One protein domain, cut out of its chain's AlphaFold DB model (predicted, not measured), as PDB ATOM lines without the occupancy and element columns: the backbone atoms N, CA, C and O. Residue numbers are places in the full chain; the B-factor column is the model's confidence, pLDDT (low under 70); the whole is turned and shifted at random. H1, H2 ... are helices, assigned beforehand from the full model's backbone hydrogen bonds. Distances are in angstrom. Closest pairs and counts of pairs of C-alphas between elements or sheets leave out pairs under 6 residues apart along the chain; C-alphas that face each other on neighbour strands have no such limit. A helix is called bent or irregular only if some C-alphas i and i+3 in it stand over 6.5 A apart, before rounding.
ATOM      1  N   ALA A  67      21.990  12.117  52.103       88.06
ATOM      2  CA  ALA A  67      23.318  12.106  52.711       88.06
ATOM      3  C   ALA A  67      24.288  11.180  51.957       88.06
ATOM      4  O   ALA A  67      25.421  11.575  51.681       88.06
ATOM      5  N   ALA A  68      23.834   9.981  51.576       89.06
ATOM      6  CA  ALA A  68      24.613   9.053  50.764       89.06
ATOM      7  C   ALA A  68      24.941   9.644  49.381       89.06
ATOM      8  O   ALA A  68      26.085   9.557  48.937       89.06
ATOM      9  N   TRP A  69      23.972  10.314  48.747       86.19
ATOM     10  CA  TRP A  69      24.172  11.007  47.474       86.19
ATOM     11  C   TRP A  69      25.249  12.090  47.566       86.19
ATOM     12  O   TRP A  69      26.189  12.100  46.777       86.19
ATOM     13  N   GLN A  70      25.160  12.976  48.562       87.69
ATOM     14  CA  GLN A  70      26.149  14.039  48.757       87.69
ATOM     15  C   GLN A  70      27.554  13.467  48.991       87.69
ATOM     16  O   GLN A  70      28.514  13.914  48.369       87.69
ATOM     17  N   ALA A  71      27.673  12.416  49.811       90.44
ATOM     18  CA  ALA A  71      28.949  11.743  50.037       90.44
ATOM     19  C   ALA A  71      29.533  11.143  48.745       90.44
ATOM     20  O   ALA A  71      30.749  11.185  48.541       90.44
ATOM     21  N   GLN A  72      28.677  10.614  47.866       90.38
ATOM     22  CA  GLN A  72      29.070  10.075  46.569       90.38
ATOM     23  C   GLN A  72      29.511  11.181  45.598       90.38
ATOM     24  O   GLN A  72      30.563  11.052  44.975       90.38
ATOM     25  N   VAL A  73      28.787  12.302  45.531       88.62
ATOM     26  CA  VAL A  73      29.178  13.470  44.720       88.62
ATOM     27  C   VAL A  73      30.515  14.048  45.187       88.62
ATOM     28  O   VAL A  73      31.391  14.330  44.368       88.62
ATOM     29  N   ASP A  74      30.719  14.178  46.498       88.94
ATOM     30  CA  ASP A  74      31.992  14.631  47.059       88.94
ATOM     31  C   ASP A  74      33.131  13.651  46.767       88.94
ATOM     32  O   ASP A  74      34.265  14.066  46.514       88.94
ATOM     33  N   GLN A  75      32.847  12.347  46.785       90.44
ATOM     34  CA  GLN A  75      33.815  11.327  46.402       90.44
ATOM     35  C   GLN A  75      34.209  11.463  44.932       90.44
ATOM     36  O   GLN A  75      35.401  11.511  44.632       90.44
ATOM     37  N   TRP A  76      33.238  11.629  44.037       91.56
ATOM     38  CA  TRP A  76      33.503  11.855  42.620       91.56
ATOM     39  C   TRP A  76      34.331  13.113  42.369       91.56
ATOM     40  O   TRP A  76      35.275  13.066  41.588       91.56
ATOM     41  N   ARG A  77      34.063  14.213  43.085       86.44
ATOM     42  CA  ARG A  77      34.887  15.432  43.001       86.44
ATOM     43  C   ARG A  77      36.342  15.170  43.365       86.44
ATOM     44  O   ARG A  77      37.243  15.649  42.678       86.44
ATOM     45  N   ARG A  78      36.581  14.414  44.440       89.25
ATOM     46  CA  ARG A  78      37.939  14.036  44.856       89.25
ATOM     47  C   ARG A  78      38.610  13.157  43.809       89.25
ATOM     48  O   ARG A  78      39.757  13.417  43.468       89.25
ATOM     49  N   GLU A  79      37.903  12.165  43.280       89.06
ATOM     50  CA  GLU A  79      38.423  11.267  42.247       89.06
ATOM     51  C   GLU A  79      38.747  12.010  40.950       89.06
ATOM     52  O   GLU A  79      39.833  11.835  40.407       89.06
ATOM     53  N   ALA A  80      37.858  12.891  40.491       87.06
ATOM     54  CA  ALA A  80      38.082  13.723  39.313       87.06
ATOM     55  C   ALA A  80      39.292  14.654  39.491       87.06
ATOM     56  O   ALA A  80      40.078  14.823  38.564       87.06
ATOM     57  N   ALA A  81      39.480  15.221  40.688       85.31
ATOM     58  CA  ALA A  81      40.633  16.063  40.993       85.31
ATOM     59  C   ALA A  81      41.951  15.275  41.127       85.31
ATOM     60  O   ALA A  81      43.015  15.824  40.837       85.31
ATOM     61  N   GLN A  82      41.891  14.017  41.580       86.69
ATOM     62  CA  GLN A  82      43.046  13.122  41.740       86.69
ATOM     63  C   GLN A  82      43.430  12.388  40.453       86.69
ATOM     64  O   GLN A  82      44.532  11.848  40.359       86.69
ATOM     65  N   ASP A  83      42.536  12.340  39.472       85.38
ATOM     66  CA  ASP A  83      42.810  11.738  38.179       85.38
ATOM     67  C   ASP A  83      43.909  12.534  37.451       85.38
ATOM     68  O   ASP A  83      43.750  13.729  37.240       85.38
ATOM     69  N   PRO A  84      45.021  11.920  37.025       81.88
ATOM     70  CA  PRO A  84      46.085  12.637  36.320       81.88
ATOM     71  C   PRO A  84      45.683  13.156  34.923       81.88
ATOM     72  O   PRO A  84      46.300  14.098  34.424       81.88
ATOM     73  N   HIS A  85      44.665  12.568  34.287       78.69
ATOM     74  CA  HIS A  85      44.176  12.971  32.960       78.69
ATOM     75  C   HIS A  85      43.095  14.053  33.043       78.69
ATOM     76  O   HIS A  85      42.968  14.883  32.143       78.69
ATOM     77  N   LEU A  86      42.298  14.050  34.114       82.06
ATOM     78  CA  LEU A  86      41.232  15.033  34.311       82.06
ATOM     79  C   LEU A  86      41.588  16.133  35.296       82.06
ATOM     80  O   LEU A  86      41.028  17.206  35.186       82.06
ATOM     81  N   GLY A  87      42.441  15.863  36.271       80.88
ATOM     82  CA  GLY A  87      42.681  16.682  37.449       80.88
ATOM     83  C   GLY A  87      44.038  17.379  37.450       80.88
ATOM     84  O   GLY A  87      44.754  17.438  36.447       80.88
ATOM     85  N   GLY A  88      44.380  17.955  38.603       82.69
ATOM     86  CA  GLY A  88      45.604  18.737  38.778       82.69
ATOM     87  C   GLY A  88      45.685  19.931  37.821       82.69
ATOM     88  O   GLY A  88      44.764  20.743  37.744       82.69
ATOM     89  N   GLU A  89      46.789  20.033  37.083       82.81
ATOM     90  CA  GLU A  89      47.034  21.114  36.116       82.81
ATOM     91  C   GLU A  89      46.160  21.001  34.855       82.81
ATOM     92  O   GLU A  89      45.885  22.008  34.201       82.81
ATOM     93  N   ASN A  90      45.666  19.798  34.536       82.94
ATOM     94  CA  ASN A  90      44.829  19.557  33.361       82.94
ATOM     95  C   ASN A  90      43.348  19.850  33.609       82.94
ATOM     96  O   ASN A  90      42.599  19.934  32.643       82.94
ATOM     97  N   LEU A  91      42.920  20.085  34.856       82.50
ATOM     98  CA  LEU A  91      41.502  20.253  35.200       82.50
ATOM     99  C   LEU A  91      40.796  21.322  34.376       82.50
ATOM    100  O   LEU A  91      39.729  21.071  33.819       82.50
ATOM    101  N   ALA A  92      41.415  22.489  34.219       84.56
ATOM    102  CA  ALA A  92      40.846  23.551  33.399       84.56
ATOM    103  C   ALA A  92      40.726  23.138  31.920       84.56
ATOM    104  O   ALA A  92      39.707  23.400  31.282       84.56
ATOM    105  N   ALA A  93      41.744  22.464  31.380       87.19
ATOM    106  CA  ALA A  93      41.758  22.018  29.992       87.19
ATOM    107  C   ALA A  93      40.752  20.882  29.747       87.19
ATOM    108  O   ALA A  93      40.083  20.862  28.715       87.19
ATOM    109  N   SER A  94      40.611  19.964  30.699       85.69
ATOM    110  CA  SER A  94      39.697  18.830  30.614       85.69
ATOM    111  C   SER A  94      38.235  19.261  30.758       85.69
ATOM    112  O   SER A  94      37.362  18.749  30.059       85.69
ATOM    113  N   VAL A  95      37.956  20.267  31.595       85.88
ATOM    114  CA  VAL A  95      36.633  20.907  31.662       85.88
ATOM    115  C   VAL A  95      36.330  21.672  30.372       85.88
ATOM    116  O   VAL A  95      35.233  21.547  29.835       85.88
ATOM    117  N   ALA A  96      37.297  22.414  29.823       87.75
ATOM    118  CA  ALA A  96      37.107  23.146  28.571       87.75
ATOM    119  C   ALA A  96      36.820  22.214  27.379       87.75
ATOM    120  O   ALA A  96      35.917  22.487  26.588       87.75
ATOM    121  N   ARG A  97      37.537  21.086  27.277       87.81
ATOM    122  CA  ARG A  97      37.259  20.025  26.295       87.81
ATOM    123  C   ARG A  97      35.856  19.458  26.464       87.81
ATOM    124  O   ARG A  97      35.110  19.370  25.492       87.81
ATOM    125  N   ALA A  98      35.468  19.132  27.695       86.50
ATOM    126  CA  ALA A  98      34.131  18.618  27.956       86.50
ATOM    127  C   ALA A  98      33.035  19.626  27.571       86.50
ATOM    128  O   ALA A  98      32.039  19.253  26.951       86.50
ATOM    129  N   GLN A  99      33.252  20.912  27.853       86.06
ATOM    130  CA  GLN A  99      32.344  21.984  27.455       86.06
ATOM    131  C   GLN A  99      32.236  22.117  25.932       86.06
ATOM    132  O   GLN A  99      31.136  22.311  25.423       86.06
ATOM    133  N   LEU A 100      33.350  21.983  25.204       87.81
ATOM    134  CA  LEU A 100      33.366  21.993  23.739       87.81
ATOM    135  C   LEU A 100      32.554  20.827  23.157       87.81
ATOM    136  O   LEU A 100      31.790  21.018  22.211       87.81
ATOM    137  N   ALA A 101      32.690  19.628  23.730       88.31
ATOM    138  CA  ALA A 101      31.897  18.473  23.318       88.31
ATOM    139  C   ALA A 101      30.397  18.706  23.557       88.31
ATOM    140  O   ALA A 101      29.591  18.449  22.664       88.31
ATOM    141  N   LEU A 102      30.015  19.246  24.720       87.00
ATOM    142  CA  LEU A 102      28.621  19.593  25.012       87.00
ATOM    143  C   LEU A 102      28.079  20.654  24.054       87.00
ATOM    144  O   LEU A 102      26.992  20.485  23.523       87.00
ATOM    145  N   ASP A 103      28.844  21.705  23.768       87.69
ATOM    146  CA  ASP A 103      28.425  22.751  22.827       87.69
ATOM    147  C   ASP A 103      28.174  22.185  21.417       87.69
ATOM    148  O   ASP A 103      27.286  22.635  20.692       87.69
ATOM    149  N   ARG A 104      28.927  21.144  21.035       85.62
ATOM    150  CA  ARG A 104      28.805  20.515  19.720       85.62
ATOM    151  C   ARG A 104      27.684  19.481  19.622       85.62
ATOM    152  O   ARG A 104      27.036  19.411  18.578       85.62
ATOM    153  N   PHE A 105      27.501  18.658  20.653       84.94
ATOM    154  CA  PHE A 105      26.580  17.513  20.639       84.94
ATOM    155  C   PHE A 105      25.260  17.765  21.375       84.94
ATOM    156  O   PHE A 105      24.288  17.058  21.121       84.94
ATOM    157  N   ASP A 106      25.208  18.763  22.252       87.38
ATOM    158  CA  ASP A 106      24.035  19.149  23.037       87.38
ATOM    159  C   ASP A 106      23.708  20.644  22.830       87.38
ATOM    160  O   ASP A 106      23.800  21.448  23.765       87.38
ATOM    161  N   PRO A 107      23.319  21.047  21.601       84.56
ATOM    162  CA  PRO A 107      23.023  22.447  21.278       84.56
ATOM    163  C   PRO A 107      21.869  23.012  22.118       84.56
ATOM    164  O   PRO A 107      21.845  24.200  22.437       84.56
ATOM    165  N   ASP A 108      20.936  22.151  22.524       89.56
ATOM    166  CA  ASP A 108      19.777  22.505  23.343       89.56
ATOM    167  C   ASP A 108      20.079  22.494  24.857       89.56
ATOM    168  O   ASP A 108      19.218  22.850  25.675       89.56
ATOM    169  N   ARG A 109      21.309  22.131  25.253       85.38
ATOM    170  CA  ARG A 109      21.801  22.090  26.643       85.38
ATOM    171  C   ARG A 109      20.988  21.158  27.557       85.38
ATOM    172  O   ARG A 109      20.902  21.403  28.760       85.38
ATOM    173  N   HIS A 110      20.352  20.121  27.014       88.56
ATOM    174  CA  HIS A 110      19.574  19.155  27.795       88.56
ATOM    175  C   HIS A 110      20.465  18.241  28.629       88.56
ATOM    176  O   HIS A 110      20.198  18.038  29.812       88.56
ATOM    177  N   ILE A 111      21.526  17.717  28.021       85.88
ATOM    178  CA  ILE A 111      22.504  16.866  28.692       85.88
ATOM    179  C   ILE A 111      23.264  17.707  29.718       85.88
ATOM    180  O   ILE A 111      23.306  17.333  30.884       85.88
ATOM    181  N   GLY A 112      23.763  18.886  29.341       85.88
ATOM    182  CA  GLY A 112      24.457  19.791  30.264       85.88
ATOM    183  C   GLY A 112      23.639  20.103  31.523       85.88
ATOM    184  O   GLY A 112      24.123  19.884  32.633       85.88
ATOM    185  N   ARG A 113      22.371  20.514  31.361       86.31
ATOM    186  CA  ARG A 113      21.466  20.764  32.498       86.31
ATOM    187  C   ARG A 113      21.223  19.513  33.332       86.31
ATOM    188  O   ARG A 113      21.329  19.579  34.549       86.31
ATOM    189  N   LEU A 114      20.979  18.363  32.702       88.19
ATOM    190  CA  LEU A 114      20.771  17.108  33.427       88.19
ATOM    191  C   LEU A 114      21.985  16.755  34.297       88.19
ATOM    192  O   LEU A 114      21.826  16.317  35.433       88.19
ATOM    193  N   LEU A 115      23.205  16.956  33.802       87.50
ATOM    194  CA  LEU A 115      24.420  16.675  34.567       87.50
ATOM    195  C   LEU A 115      24.612  17.623  35.750       87.50
ATOM    196  O   LEU A 115      25.119  17.196  36.789       87.50
ATOM    197  N   GLU A 116      24.231  18.886  35.589       85.88
ATOM    198  CA  GLU A 116      24.273  19.891  36.650       85.88
ATOM    199  C   GLU A 116      23.202  19.621  37.715       85.88
ATOM    200  O   GLU A 116      23.514  19.614  38.905       85.88
ATOM    201  N   GLU A 117      21.971  19.324  37.294       83.88
ATOM    202  CA  GLU A 117      20.820  19.066  38.168       83.88
ATOM    203  C   GLU A 117      20.982  17.780  38.976       83.88
ATOM    204  O   GLU A 117      20.694  17.740  40.172       83.88
ATOM    205  N   THR A 118      21.476  16.724  38.336       83.00
ATOM    206  CA  THR A 118      21.736  15.455  39.021       83.00
ATOM    207  C   THR A 118      23.035  15.510  39.818       83.00
ATOM    208  O   THR A 118      23.129  14.899  40.874       83.00
ATOM    209  N   GLY A 119      24.040  16.262  39.363       83.12
ATOM    210  CA  GLY A 119      25.389  16.263  39.931       83.12
ATOM    211  C   GLY A 119      26.350  15.280  39.251       83.12
ATOM    212  O   GLY A 119      27.524  15.229  39.638       83.12
ATOM    213  N   TYR A 120      25.905  14.567  38.204       84.06
ATOM    214  CA  TYR A 120      26.753  13.710  37.361       84.06
ATOM    215  C   TYR A 120      27.885  14.472  36.657       84.06
ATOM    216  O   TYR A 120      28.873  13.853  36.268       84.06
ATOM    217  N   GLY A 121      27.813  15.804  36.559       84.44
ATOM    218  CA  GLY A 121      28.925  16.634  36.082       84.44
ATOM    219  C   GLY A 121      30.213  16.502  36.909       84.44
ATOM    220  O   GLY A 121      31.296  16.771  36.402       84.44
ATOM    221  N   ASN A 122      30.121  16.039  38.160       85.00
ATOM    222  CA  ASN A 122      31.291  15.800  39.009       85.00
ATOM    223  C   ASN A 122      31.902  14.402  38.823       85.00
ATOM    224  O   ASN A 122      32.938  14.115  39.419       85.00
ATOM    225  N   ASN A 123      31.266  13.519  38.045       88.50
ATOM    226  CA  ASN A 123      31.687  12.132  37.897       88.50
ATOM    227  C   ASN A 123      32.912  12.011  36.960       88.50
ATOM    228  O   ASN A 123      32.852  12.461  35.811       88.50
ATOM    229  N   PRO A 124      34.010  11.358  37.392       87.19
ATOM    230  CA  PRO A 124      35.213  11.216  36.572       87.19
ATOM    231  C   PRO A 124      34.979  10.409  35.286       87.19
ATOM    232  O   PRO A 124      35.555  10.731  34.251       87.19
ATOM    233  N   ALA A 125      34.118   9.388  35.292       87.94
ATOM    234  CA  ALA A 125      33.821   8.603  34.090       87.94
ATOM    235  C   ALA A 125      33.126   9.454  33.017       87.94
ATOM    236  O   ALA A 125      33.444   9.357  31.832       87.94
ATOM    237  N   VAL A 126      32.225  10.333  33.454       88.56
ATOM    238  CA  VAL A 126      31.499  11.268  32.594       88.56
ATOM    239  C   VAL A 126      32.455  12.305  32.005       88.56
ATOM    240  O   VAL A 126      32.483  12.503  30.792       88.56
ATOM    241  N   LEU A 127      33.308  12.904  32.839       87.31
ATOM    242  CA  LEU A 127      34.333  13.839  32.380       87.31
ATOM    243  C   LEU A 127      35.307  13.182  31.390       87.31
ATOM    244  O   LEU A 127      35.604  13.785  30.359       87.31
ATOM    245  N   ARG A 128      35.760  11.943  31.637       88.31
ATOM    246  CA  ARG A 128      36.607  11.190  30.688       88.31
ATOM    247  C   ARG A 128      35.897  10.952  29.363       88.31
ATOM    248  O   ARG A 128      36.501  11.151  28.317       88.31
ATOM    249  N   PHE A 129      34.627  10.556  29.401       89.00
ATOM    250  CA  PHE A 129      33.840  10.352  28.189       89.00
ATOM    251  C   PHE A 129      33.790  11.624  27.335       89.00
ATOM    252  O   PHE A 129      34.140  11.574  26.159       89.00
ATOM    253  N   PHE A 130      33.448  12.775  27.922       87.94
ATOM    254  CA  PHE A 130      33.406  14.032  27.171       87.94
ATOM    255  C   PHE A 130      34.779  14.496  26.685       87.94
ATOM    256  O   PHE A 130      34.870  15.061  25.598       87.94
ATOM    257  N   ASN A 131      35.845  14.239  27.445       87.62
ATOM    258  CA  ASN A 131      37.208  14.514  26.995       87.62
ATOM    259  C   ASN A 131      37.583  13.665  25.778       87.62
ATOM    260  O   ASN A 131      38.033  14.221  24.786       87.62
ATOM    261  N   ASN A 132      37.284  12.364  25.793       88.06
ATOM    262  CA  ASN A 132      37.518  11.487  24.642       88.06
ATOM    263  C   ASN A 132      36.699  11.917  23.415       88.06
ATOM    264  O   ASN A 132      37.185  11.857  22.289       88.06
ATOM    265  N   VAL A 133      35.454  12.357  23.623       88.12
ATOM    266  CA  VAL A 133      34.603  12.893  22.550       88.12
ATOM    267  C   VAL A 133      35.196  14.184  21.980       88.12
ATOM    268  O   VAL A 133      35.234  14.353  20.763       88.12
ATOM    269  N   ALA A 134      35.683  15.084  22.836       86.50
ATOM    270  CA  ALA A 134      36.352  16.307  22.407       86.50
ATOM    271  C   ALA A 134      37.653  16.012  21.649       86.50
ATOM    272  O   ALA A 134      37.892  16.621  20.610       86.50
ATOM    273  N   ASP A 135      38.456  15.059  22.117       86.12
ATOM    274  CA  ASP A 135      39.684  14.644  21.441       86.12
ATOM    275  C   ASP A 135      39.371  14.038  20.064       86.12
ATOM    276  O   ASP A 135      40.002  14.419  19.082       86.12
ATOM    277  N   ALA A 136      38.328  13.207  19.945       86.12
ATOM    278  CA  ALA A 136      37.871  12.681  18.655       86.12
ATOM    279  C   ALA A 136      37.393  13.789  17.694       86.12
ATOM    280  O   ALA A 136      37.672  13.732  16.498       86.12
ATOM    281  N   LEU A 137      36.706  14.822  18.202       83.94
ATOM    282  CA  LEU A 137      36.331  16.000  17.407       83.94
ATOM    283  C   LEU A 137      37.556  16.788  16.931       83.94
ATOM    284  O   LEU A 137      37.573  17.297  15.811       83.94
ATOM    285  N   MET A 138      38.563  16.933  17.793       81.44
ATOM    286  CA  MET A 138      39.797  17.635  17.458       81.44
ATOM    287  C   MET A 138      40.622  16.840  16.442       81.44
ATOM    288  O   MET A 138      41.158  17.440  15.517       81.44
ATOM    289  N   GLU A 139      40.679  15.514  16.570       78.75
ATOM    290  CA  GLU A 139      41.383  14.628  15.643       78.75
ATOM    291  C   GLU A 139      40.729  14.605  14.252       78.75
ATOM    292  O   GLU A 139      41.430  14.741  13.251       78.75
ATOM    293  N   ASP A 140      39.395  14.575  14.171       65.06
ATOM    294  CA  ASP A 140      38.668  14.738  12.901       65.06
ATOM    295  C   ASP A 140      38.862  16.153  12.308       65.06
ATOM    296  O   ASP A 140      39.040  16.344  11.103       65.06
ATOM    297  N   GLY A 141      38.939  17.173  13.170       57.12
ATOM    298  CA  GLY A 141      39.229  18.555  12.781       57.12
ATOM    299  C   GLY A 141      40.648  18.795  12.241       57.12
ATOM    300  O   GLY A 141      40.868  19.787  11.538       57.12
ATOM    301  N   LEU A 142      41.604  17.900  12.523       54.94
ATOM    302  CA  LEU A 142      42.991  17.999  12.049       54.94
ATOM    303  C   LEU A 142      43.162  17.623  10.564       54.94
ATOM    304  O   LEU A 142      44.240  17.833  10.014       54.94
ATOM    305  N   VAL A 143      42.096  17.232   9.851       53.72
ATOM    306  CA  VAL A 143      42.076  17.163   8.371       53.72
ATOM    307  C   VAL A 143      41.790  18.543   7.748       53.72
ATOM    308  O   VAL A 143      41.125  18.690   6.722       53.72
TER     309      VAL A 143
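AT A GLANCE: This is residues 67 to 143 of the 167 residues of an uncharacterized protein of Desulfovibrio legallii (UniProt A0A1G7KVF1). H1 and H2 meet at a corner, H4 crosses H2 as an X, and short H3 lies near the last part of H2, in a flat model. The 77 printed residues include four named helices, H1 to H4 in order, and no named strand: all helix. It is compact, radius of gyration of the C-alphas 13.0 A, spanning 48 by 30 by 15 A.

IN THESE COORDINATES: H1, residues 67 to 82, 22.6 A, begins at C-alpha 67 (23.318, 12.106, 52.711). H2 is 88 to 105, 26.3 A, irregular: C-alphas 89 and 92 are 7.2 A apart. H3 is 110 to 118. H4, 124 to 141, 25.2 A, ends at C-alpha 141 (39.229, 18.555, 12.781).

HOW THE PARTS SIT: H1 and H2 only just touch, only at the corner, with 3 pairs of C-alphas within 8 A, the closest Ala 81 and Gly 88, 6.1 A. H1, with residues 76 to 80 alone, touches H4, closest C-alphas Ala 80 and Pro 124, 4.7 A. H2, with 94 to 102 alone, touches H4 at a steep tilt of 67 degrees, closest C-alphas Ala 98 and Phe 130, 4.7 A. H3 is close to H2 but not clearly touching, closest C-alphas Leu 102 and Gly 112, 6.7 A. Every O i to N i+4 pair is within hydrogen-bond range in H1, H3 and H4, and 12 of 14 in H2.

THE WHOLE: The C-alphas farthest apart, Ala 67 and Val 143, are 48.4 A apart. The printed part has no cut, its three links are tight, and residues 140 to 143 are under 70 in pLDDT.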